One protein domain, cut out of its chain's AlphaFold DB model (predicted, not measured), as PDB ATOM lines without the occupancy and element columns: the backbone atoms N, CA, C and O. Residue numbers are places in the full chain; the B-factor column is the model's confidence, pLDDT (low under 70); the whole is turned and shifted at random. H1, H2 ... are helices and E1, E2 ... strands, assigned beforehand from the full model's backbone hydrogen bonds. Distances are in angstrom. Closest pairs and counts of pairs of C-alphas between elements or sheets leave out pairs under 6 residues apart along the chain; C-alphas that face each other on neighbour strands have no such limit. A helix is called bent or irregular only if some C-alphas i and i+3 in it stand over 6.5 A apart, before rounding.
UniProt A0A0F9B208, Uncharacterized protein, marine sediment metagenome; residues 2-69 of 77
ATOM      1  N   THR A   2     -40.929  35.842  34.092       91.06
ATOM      2  CA  THR A   2     -39.770  35.055  33.615       91.06
ATOM      3  C   THR A   2     -40.000  33.539  33.554       91.06
ATOM      4  O   THR A   2     -39.668  32.923  32.548       91.06
ATOM      5  N   LEU A   3     -40.622  32.936  34.577       94.62
ATOM      6  CA  LEU A   3     -40.910  31.492  34.597       94.62
ATOM      7  C   LEU A   3     -41.859  31.064  33.466       94.62
ATOM      8  O   LEU A   3     -41.594  30.089  32.775       94.62
ATOM      9  N   LEU A   4     -42.941  31.820  33.251       95.44
ATOM     10  CA  LEU A   4     -43.905  31.541  32.184       95.44
ATOM     11  C   LEU A   4     -43.238  31.609  30.804       95.44
ATOM     12  O   LEU A   4     -43.412  30.699  30.004       95.44
ATOM     13  N   LEU A   5     -42.421  32.640  30.563       96.81
ATOM     14  CA  LEU A   5     -41.667  32.785  29.318       96.81
ATOM     15  C   LEU A   5     -40.710  31.602  29.085       96.81
ATOM     16  O   LEU A   5     -40.674  31.051  27.987       96.81
ATOM     17  N   ALA A   6     -39.974  31.183  30.118       97.06
ATOM     18  CA  ALA A   6     -39.057  30.047  30.035       97.06
ATOM     19  C   ALA A   6     -39.788  28.730  29.715       97.06
ATOM     20  O   ALA A   6     -39.321  27.953  28.879       97.06
ATOM     21  N   LEU A   7     -40.956  28.500  30.325       97.69
ATOM     22  CA  LEU A   7     -41.791  27.337  30.023       97.69
ATOM     23  C   LEU A   7     -42.273  27.365  28.571       97.69
ATOM     24  O   LEU A   7     -42.108  26.375  27.867       97.69
ATOM     25  N   THR A   8     -42.782  28.503  28.089       97.88
ATOM     26  CA  THR A   8     -43.239  28.639  26.699       97.88
ATOM     27  C   THR A   8     -42.118  28.366  25.695       97.88
ATOM     28  O   THR A   8     -42.322  27.602  24.754       97.88
ATOM     29  N   ILE A   9     -40.922  28.928  25.905       98.00
ATOM     30  CA  ILE A   9     -39.761  28.696  25.028       98.00
ATOM     31  C   ILE A   9     -39.374  27.214  25.022       98.00
ATOM     32  O   ILE A   9     -39.156  26.633  23.957       98.00
ATOM     33  N   THR A  10     -39.328  26.587  26.199       98.06
ATOM     34  CA  THR A  10     -38.977  25.167  26.326       98.06
ATOM     35  C   THR A  10     -40.005  24.292  25.609       98.06
ATOM     36  O   THR A  10     -39.630  23.419  24.830       98.06
ATOM     37  N   SER A  11     -41.300  24.559  25.794       97.94
ATOM     38  CA  SER A  11     -42.373  23.827  25.118       97.94
ATOM     39  C   SER A  11     -42.312  23.977  23.598       97.94
ATOM     40  O   SER A  11     -42.405  22.976  22.893       97.94
ATOM     41  N   ILE A  12     -42.108  25.194  23.082       98.38
ATOM     42  CA  ILE A  12     -41.971  25.427  21.635       98.38
ATOM     43  C   ILE A  12     -40.764  24.665  21.085       98.38
ATOM     44  O   ILE A  12     -40.878  23.993  20.063       98.38
ATOM     45  N   THR A  13     -39.630  24.717  21.785       98.19
ATOM     46  CA  THR A  13     -38.412  24.005  21.374       98.19
ATOM     47  C   THR A  13     -38.655  22.501  21.294       98.19
ATOM     48  O   THR A  13     -38.307  21.877  20.294       98.19
ATOM     49  N   LEU A  14     -39.316  21.918  22.298       98.12
ATOM     50  CA  LEU A  14     -39.660  20.494  22.292       98.12
ATOM     51  C   LEU A  14     -40.585  20.131  21.126       98.12
ATOM     52  O   LEU A  14     -40.349  19.129  20.457       98.12
ATOM     53  N   ILE A  15     -41.598  20.955  20.839       98.25
ATOM     54  CA  ILE A  15     -42.507  20.731  19.706       98.25
ATOM     55  C   ILE A  15     -41.729  20.733  18.386       98.25
ATOM     56  O   ILE A  15     -41.896  19.821  17.578       98.25
ATOM     57  N   VAL A  16     -40.853  21.719  18.176       98.31
ATOM     58  CA  VAL A  16     -40.034  21.816  16.958       98.31
ATOM     59  C   VAL A  16     -39.121  20.598  16.808       98.31
ATOM     60  O   VAL A  16     -39.037  20.040  15.716       98.31
ATOM     61  N   LEU A  17     -38.489  20.139  17.893       98.06
ATOM     62  CA  LEU A  17     -37.649  18.940  17.871       98.06
ATOM     63  C   LEU A  17     -38.453  17.687  17.509       98.06
ATOM     64  O   LEU A  17     -38.035  16.930  16.635       98.06
ATOM     65  N   CYS A  18     -39.628  17.491  18.110       97.19
ATOM     66  CA  CYS A  18     -40.504  16.363  17.787       97.19
ATOM     67  C   CYS A  18     -40.927  16.365  16.310       97.19
ATOM     68  O   CYS A  18     -40.894  15.322  15.657       97.19
ATOM     69  N   LEU A  19     -41.287  17.533  15.766       97.56
ATOM     70  CA  LEU A  19     -41.634  17.676  14.351       97.56
ATOM     71  C   LEU A  19     -40.435  17.393  13.439       97.56
ATOM     72  O   LEU A  19     -40.591  16.720  12.421       97.56
ATOM     73  N   GLY A  20     -39.241  17.854  13.818       97.06
ATOM     74  CA  GLY A  20     -37.999  17.581  13.096       97.06
ATOM     75  C   GLY A  20     -37.677  16.088  13.037       97.06
ATOM     76  O   GLY A  20     -37.421  15.559  11.958       97.06
ATOM     77  N   VAL A  21     -37.778  15.390  14.173       94.56
ATOM     78  CA  VAL A  21     -37.578  13.932  14.254       94.56
ATOM     79  C   VAL A  21     -38.598  13.188  13.394       94.56
ATOM     80  O   VAL A  21     -38.232  12.284  12.645       94.56
ATOM     81  N   PHE A  22     -39.874  13.579  13.454       94.44
ATOM     82  CA  PHE A  22     -40.915  12.957  12.639       94.44
ATOM     83  C   PHE A  22     -40.664  13.154  11.138       94.44
ATOM     84  O   PHE A  22     -40.781  12.209  10.356       94.44
ATOM     85  N   TRP A  23     -40.275  14.362  10.724       95.62
ATOM     86  CA  TRP A  23     -39.980  14.640   9.322       95.62
ATOM     87  C   TRP A  23     -38.745  13.868   8.843       95.62
ATOM     88  O   TRP A  23     -38.797  13.255   7.775       95.62
ATOM     89  N   ALA A  24     -37.676  13.812   9.642       93.81
ATOM     90  CA  ALA A  24     -36.491  13.014   9.334       93.81
ATOM     91  C   ALA A  24     -36.846  11.532   9.137       93.81
ATOM     92  O   ALA A  24     -36.503  10.950   8.108       93.81
ATOM     93  N   TYR A  25     -37.641  10.956  10.046       93.31
ATOM     94  CA  TYR A  25     -38.148   9.588   9.915       93.31
ATOM     95  C   TYR A  25     -38.934   9.373   8.610       93.31
ATOM     96  O   TYR A  25     -38.705   8.401   7.889       93.31
ATOM     97  N   CYS A  26     -39.858  10.278   8.274       92.69
ATOM     98  CA  CYS A  26     -40.624  10.191   7.029       92.69
ATOM     99  C   CYS A  26     -39.738  10.318   5.781       92.69
ATOM    100  O   CYS A  26     -39.999   9.639   4.785       92.69
ATOM    101  N   GLY A  27     -38.710  11.169   5.834       93.25
ATOM    102  CA  GLY A  27     -37.717  11.341   4.777       93.25
ATOM    103  C   GLY A  27     -36.934  10.056   4.536       93.25
ATOM    104  O   GLY A  27     -37.016   9.498   3.445       93.25
ATOM    105  N   GLU A  28     -36.295   9.516   5.574       94.44
ATOM    106  CA  GLU A  28     -35.550   8.256   5.478       94.44
ATOM    107  C   GLU A  28     -36.436   7.097   5.006       94.44
ATOM    108  O   GLU A  28     -36.033   6.304   4.159       94.44
ATOM    109  N   LYS A  29     -37.681   7.009   5.492       92.12
ATOM    110  CA  LYS A  29     -38.629   5.975   5.053       92.12
ATOM    111  C   LYS A  29     -38.923   6.069   3.554       92.12
ATOM    112  O   LYS A  29     -39.055   5.038   2.888       92.12
ATOM    113  N   ARG A  30     -39.050   7.290   3.029       91.94
ATOM    114  CA  ARG A  30     -39.273   7.542   1.602       91.94
ATOM    115  C   ARG A  30     -38.022   7.248   0.780       91.94
ATOM    116  O   ARG A  30     -38.157   6.663  -0.286       91.94
ATOM    117  N   ASP A  31     -36.843   7.606   1.271       92.56
ATOM    118  CA  ASP A  31     -35.582   7.445   0.543       92.56
ATOM    119  C   ASP A  31     -35.115   5.979   0.541       92.56
ATOM    120  O   ASP A  31     -34.648   5.462  -0.478       92.56
ATOM    121  N   TYR A  32     -35.339   5.253   1.638       93.50
ATOM    122  CA  TYR A  32     -35.140   3.807   1.690       93.50
ATOM    123  C   TYR A  32     -36.137   3.042   0.812       93.50
ATOM    124  O   TYR A  32     -35.799   2.001   0.245       93.50
ATOM    125  N   ASN A  33     -37.376   3.544   0.703       93.25
ATOM    126  CA  ASN A  33     -38.414   3.033  -0.195       93.25
ATOM    127  C   ASN A  33     -38.579   1.498  -0.120       93.25
ATOM    128  O   ASN A  33     -38.568   0.787  -1.126       93.25
ATOM    129  N   LYS A  34     -38.709   0.974   1.107       91.12
ATOM    130  CA  LYS A  34     -38.852  -0.471   1.387       91.12
ATOM    131  C   LYS A  34     -37.721  -1.322   0.779       91.12
ATOM    132  O   LYS A  34     -37.968  -2.414   0.261       91.12
ATOM    133  N   GLY A  35     -36.496  -0.797   0.786       91.75
ATOM    134  CA  GLY A  35     -35.318  -1.463   0.234       91.75
ATOM    135  C   GLY A  35     -35.263  -1.451  -1.292       91.75
ATOM    136  O   GLY A  35     -34.646  -2.337  -1.878       91.75
ATOM    137  N   ARG A  36     -35.918  -0.491  -1.956       93.31
ATOM    138  CA  ARG A  36     -35.891  -0.354  -3.419       93.31
ATOM    139  C   ARG A  36     -35.379   1.011  -3.839       93.31
ATOM    140  O   ARG A  36     -35.840   2.033  -3.351       93.31
ATOM    141  N   CYS A  37     -34.498   1.056  -4.828       94.06
ATOM    142  CA  CYS A  37     -34.000   2.313  -5.368       94.06
ATOM    143  C   CYS A  37     -35.160   3.154  -5.936       94.06
ATOM    144  O   CYS A  37     -35.880   2.668  -6.807       94.06
ATOM    145  N   PRO A  38     -35.335   4.426  -5.534       92.06
ATOM    146  CA  PRO A  38     -36.410   5.270  -6.060       92.06
ATOM    147  C   PRO A  38     -36.214   5.649  -7.538       92.06
ATOM    148  O   PRO A  38     -37.150   6.112  -8.180       92.06
ATOM    149  N   LYS A  39     -35.005   5.455  -8.092       92.69
ATOM    150  CA  LYS A  39     -34.675   5.792  -9.487       92.69
ATOM    151  C   LYS A  39     -34.924   4.638 -10.465       92.69
ATOM    152  O   LYS A  39     -35.390   4.869 -11.572       92.69
ATOM    153  N   CYS A  40     -34.553   3.407 -10.098       93.88
ATOM    154  CA  CYS A  40     -34.649   2.235 -10.985       93.88
ATOM    155  C   CYS A  40     -35.529   1.104 -10.441       93.88
ATOM    156  O   CYS A  40     -35.684   0.093 -11.116       93.88
ATOM    157  N   TYR A  41     -36.072   1.249  -9.228       92.88
ATOM    158  CA  TYR A  41     -36.888   0.253  -8.524       92.88
ATOM    159  C   TYR A  41     -36.217  -1.105  -8.255       92.88
ATOM    160  O   TYR A  41     -36.877  -2.009  -7.740       92.88
ATOM    161  N   GLY A  42     -34.917  -1.237  -8.545       91.81
ATOM    162  CA  GLY A  42     -34.102  -2.389  -8.160       91.81
ATOM    163  C   GLY A  42     -33.879  -2.455  -6.650       91.81
ATOM    164  O   GLY A  42     -34.089  -1.470  -5.942       91.81
ATOM    165  N   GLU A  43     -33.460  -3.615  -6.155       94.12
ATOM    166  CA  GLU A  43     -33.212  -3.810  -4.726       94.12
ATOM    167  C   GLU A  43     -31.976  -3.031  -4.265       94.12
ATOM    168  O   GLU A  43     -30.990  -2.892  -4.994       94.12
ATOM    169  N   LEU A  44     -32.066  -2.468  -3.063       94.19
ATOM    170  CA  LEU A  44     -30.950  -1.813  -2.403       94.19
ATOM    171  C   LEU A  44     -30.163  -2.845  -1.598       94.19
ATOM    172  O   LEU A  44     -30.732  -3.593  -0.803       94.19
ATOM    173  N   ARG A  45     -28.846  -2.843  -1.772       94.44
ATOM    174  CA  ARG A  45     -27.920  -3.715  -1.060       94.44
ATOM    175  C   ARG A  45     -27.376  -2.997   0.167       94.44
ATOM    176  O   ARG A  45     -26.983  -1.837   0.087       94.44
ATOM    177  N   HIS A  46     -27.358  -3.689   1.301       94.25
ATOM    178  CA  HIS A  46     -26.689  -3.209   2.510       94.25
ATOM    179  C   HIS A  46     -25.170  -3.188   2.290       94.25
ATOM    180  O   HIS A  46     -24.625  -4.152   1.745       94.25
ATOM    181  N   PHE A  47     -24.504  -2.096   2.672       94.69
ATOM    182  CA  PHE A  47     -23.053  -1.958   2.500       94.69
ATOM    183  C   PHE A  47     -22.295  -1.648   3.791       94.69
ATOM    184  O   PHE A  47     -21.119  -1.994   3.869       94.69
ATOM    185  N   ASP A  48     -22.927  -1.016   4.784       96.00
ATOM    186  CA  ASP A  48     -22.242  -0.623   6.019       96.00
ATOM    187  C   ASP A  48     -23.209  -0.398   7.189       96.00
ATOM    188  O   ASP A  48     -24.410  -0.186   6.994       96.00
ATOM    189  N   ASN A  49     -22.675  -0.433   8.408       95.50
ATOM    190  CA  ASN A  49     -23.345   0.038   9.613       95.50
ATOM    191  C   ASN A  49     -22.465   1.088  10.295       95.50
ATOM    192  O   ASN A  49     -21.294   0.824  10.565       95.50
ATOM    193  N   ASP A  50     -23.024   2.252  10.616       93.38
ATOM    194  CA  ASP A  50     -22.279   3.272  11.348       93.38
ATOM    195  C   ASP A  50     -22.120   2.906  12.841       93.38
ATOM    196  O   ASP A  50     -22.730   1.966  13.363       93.38
ATOM    197  N   SER A  51     -21.305   3.678  13.567       94.50
ATOM    198  CA  SER A  51     -21.056   3.458  15.000       94.50
ATOM    199  C   SER A  51     -22.280   3.693  15.899       94.50
ATOM    200  O   SER A  51     -22.223   3.392  17.089       94.50
ATOM    201  N   GLN A  52     -23.356   4.271  15.364       91.88
ATOM    202  CA  GLN A  52     -24.616   4.563  16.050       91.88
ATOM    203  C   GLN A  52     -25.732   3.572  15.667       91.88
ATOM    204  O   GLN A  52     -26.846   3.683  16.177       91.88
ATOM    205  N   GLY A  53     -25.439   2.578  14.819       89.88
ATOM    206  CA  GLY A  53     -26.392   1.567  14.359       89.88
ATOM    207  C   GLY A  53     -27.204   1.963  13.121       89.88
ATOM    208  O   GLY A  53     -28.130   1.240  12.749       89.88
ATOM    209  N   GLY A  54     -26.871   3.079  12.470       93.38
ATOM    210  CA  GLY A  54     -27.420   3.468  11.176       93.38
ATOM    211  C   GLY A  54     -26.976   2.505  10.076       93.38
ATOM    212  O   GLY A  54     -25.820   2.098  10.018       93.38
ATOM    213  N   ARG A  55     -27.901   2.124   9.194       94.31
ATOM    214  CA  ARG A  55     -27.689   1.115   8.144       94.31
ATOM    215  C   ARG A  55     -27.551   1.785   6.780       94.31
ATOM    216  O   ARG A  55     -28.486   2.443   6.322       94.31
ATOM    217  N   GLY A  56     -26.412   1.601   6.124       95.50
ATOM    218  CA  GLY A  56     -26.130   2.120   4.790       95.50
ATOM    219  C   GLY A  56     -26.609   1.169   3.695       95.50
ATOM    220  O   GLY A  56     -26.323  -0.031   3.727       95.50
ATOM    221  N   TYR A  57     -27.312   1.707   2.699       95.25
ATOM    222  CA  TYR A  57     -27.778   0.971   1.528       95.25
ATOM    223  C   TYR A  57     -27.405   1.662   0.217       95.25
ATOM    224  O   TYR A  57     -27.494   2.884   0.099       95.25
ATOM    225  N   CYS A  58     -27.030   0.876  -0.791       95.75
ATOM    226  CA  CYS A  58     -26.666   1.357  -2.118       95.75
ATOM    227  C   CYS A  58     -27.440   0.623  -3.216       95.75
ATOM    228  O   CYS A  58     -27.904  -0.504  -3.039       95.75
ATOM    229  N   CYS A  59     -27.606   1.272  -4.365       95.94
ATOM    230  CA  CYS A  59     -28.115   0.625  -5.568       95.94
ATOM    231  C   CYS A  59     -26.946   0.206  -6.467       95.94
ATOM    232  O   CYS A  59     -26.100   1.025  -6.792       95.94
ATOM    233  N   GLU A  60     -26.919  -1.042  -6.935       92.06
ATOM    234  CA  GLU A  60     -25.853  -1.498  -7.846       92.06
ATOM    235  C   GLU A  60     -26.032  -0.962  -9.279       92.06
ATOM    236  O   GLU A  60     -25.070  -0.775 -10.014       92.06
ATOM    237  N   ASN A  61     -27.274  -0.666  -9.674       90.38
ATOM    238  CA  ASN A  61     -27.606  -0.226 -11.033       90.38
ATOM    239  C   ASN A  61     -27.519   1.296 -11.225       90.38
ATOM    240  O   ASN A  61     -27.627   1.789 -12.350       90.38
ATOM    241  N   ARG A  62     -27.442   2.067 -10.136       89.75
ATOM    242  CA  ARG A  62     -27.497   3.534 -10.145       89.75
ATOM    243  C   ARG A  62     -26.645   4.083  -9.016       89.75
ATOM    244  O   ARG A  62     -26.667   3.538  -7.926       89.75
ATOM    245  N   ASP A  63     -26.039   5.240  -9.247       92.38
ATOM    246  CA  ASP A  63     -25.381   6.022  -8.203       92.38
ATOM    247  C   ASP A  63     -26.433   6.595  -7.227       92.38
ATOM    248  O   ASP A  63     -27.034   7.666  -7.426       92.38
ATOM    249  N   TYR A  64     -26.814   5.767  -6.256       95.44
ATOM    250  CA  TYR A  64     -27.792   6.066  -5.224       95.44
ATOM    251  C   TYR A  64     -27.394   5.379  -3.925       95.44
ATOM    252  O   TYR A  64     -27.255   4.155  -3.877       95.44
ATOM    253  N   TYR A  65     -27.301   6.187  -2.878       95.06
ATOM    254  CA  TYR A  65     -26.989   5.772  -1.522       95.06
ATOM    255  C   TYR A  65     -28.025   6.367  -0.581       95.06
ATOM    256  O   TYR A  65     -28.477   7.495  -0.776       95.06
ATOM    257  N   THR A  66     -28.390   5.611   0.442       95.19
ATOM    258  CA  THR A  66     -29.271   6.074   1.510       95.19
ATOM    259  C   THR A  66     -28.835   5.457   2.826       95.19
ATOM    260  O   THR A  66     -28.351   4.327   2.861       95.19
ATOM    261  N   TRP A  67     -29.037   6.197   3.908       94.56
ATOM    262  CA  TRP A  67     -28.826   5.724   5.268       94.56
ATOM    263  C   TRP A  67     -30.170   5.594   5.972       94.56
ATOM    264  O   TRP A  67     -31.094   6.362   5.706       94.56
ATOM    265  N   VAL A  68     -30.283   4.581   6.821       94.56
ATOM    266  CA  VAL A  68     -31.476   4.303   7.615       94.56
ATOM    267  C   VAL A  68     -31.068   4.242   9.074       94.56
ATOM    268  O   VAL A  68     -30.513   3.241   9.529       94.56
ATOM    269  N   SER A  69     -31.368   5.311   9.799       93.75
ATOM    270  CA  SER A  69     -31.056   5.482  11.215       93.75
ATOM    271  C   SER A  69     -32.078   4.769  12.101       93.75
ATOM    272  O   SER A  69     -31.751   4.252  13.166       93.75
TER     273      SER A  69
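What this domain is: This is residues 2 to 69 of the 77 residues of an uncharacterized protein of marine sediment metagenome (UniProt A0A0F9B208). A small head, in which an antiparallel sheet of three strands packs with one face on residues 25 to 35 of the long helix H1, sits at one end of a long arm. The arm is the rest of that helix, and its residues 2 to 23 stick out free and make most of the length. The printed part has 68 residues, with H1, E1, E2 and E3 along the chain, sheet order E1 - E2 - E3, and class mixed, helices and strands. It is extended, with a radius of gyration of the C-alphas of 17.6 A and spans of 58 by 25 by 16 A.

How they stand to each other: E1, residues 44 to 49, E2, residues 55 to 59, and E3, residues 65 to 68, form a meander, each strand the antiparallel neighbour of the one before. The hairpin E1 and E2 has N 45 and O 58 within hydrogen-bond range at 2.8 A; the hairpin E2 and E3 has N 57 and O 66 at 2.8 A. H1, residues 2 to 35, is on one face of this sheet, making two layers, at a height over the sheet of 8.9 A. It lies over E3, slantwise to the strands at 50 degrees to E3 on the local plane; the closest C-alphas of H1 and E3, those of Glu 28 and Val 68, are 6.1 A apart. In H1, 28 of 30 O i to N i+4 pairs are within hydrogen-bond range.

Where its parts are: H1 is 49.7 A long, from C-alpha 2 at (-39.770, 35.055, 33.615) to C-alpha 35 at (-35.318, -1.463, 0.234). It has a kink of 39 degrees near residue 29 and is irregular, with C-alphas 31 and 34 8.6 A apart. E1 measures 14.3 A, E2 13.7 A and E3 10.3 A, ending at C-alpha 68 (-31.476, 4.303, 7.615).

The domain as a whole: The C-alphas of Thr 2 and Asn 61, the two farthest apart, are 58.2 A apart. The printed part has no cut and no long link, and no printed residue is under 70 in pLDDT.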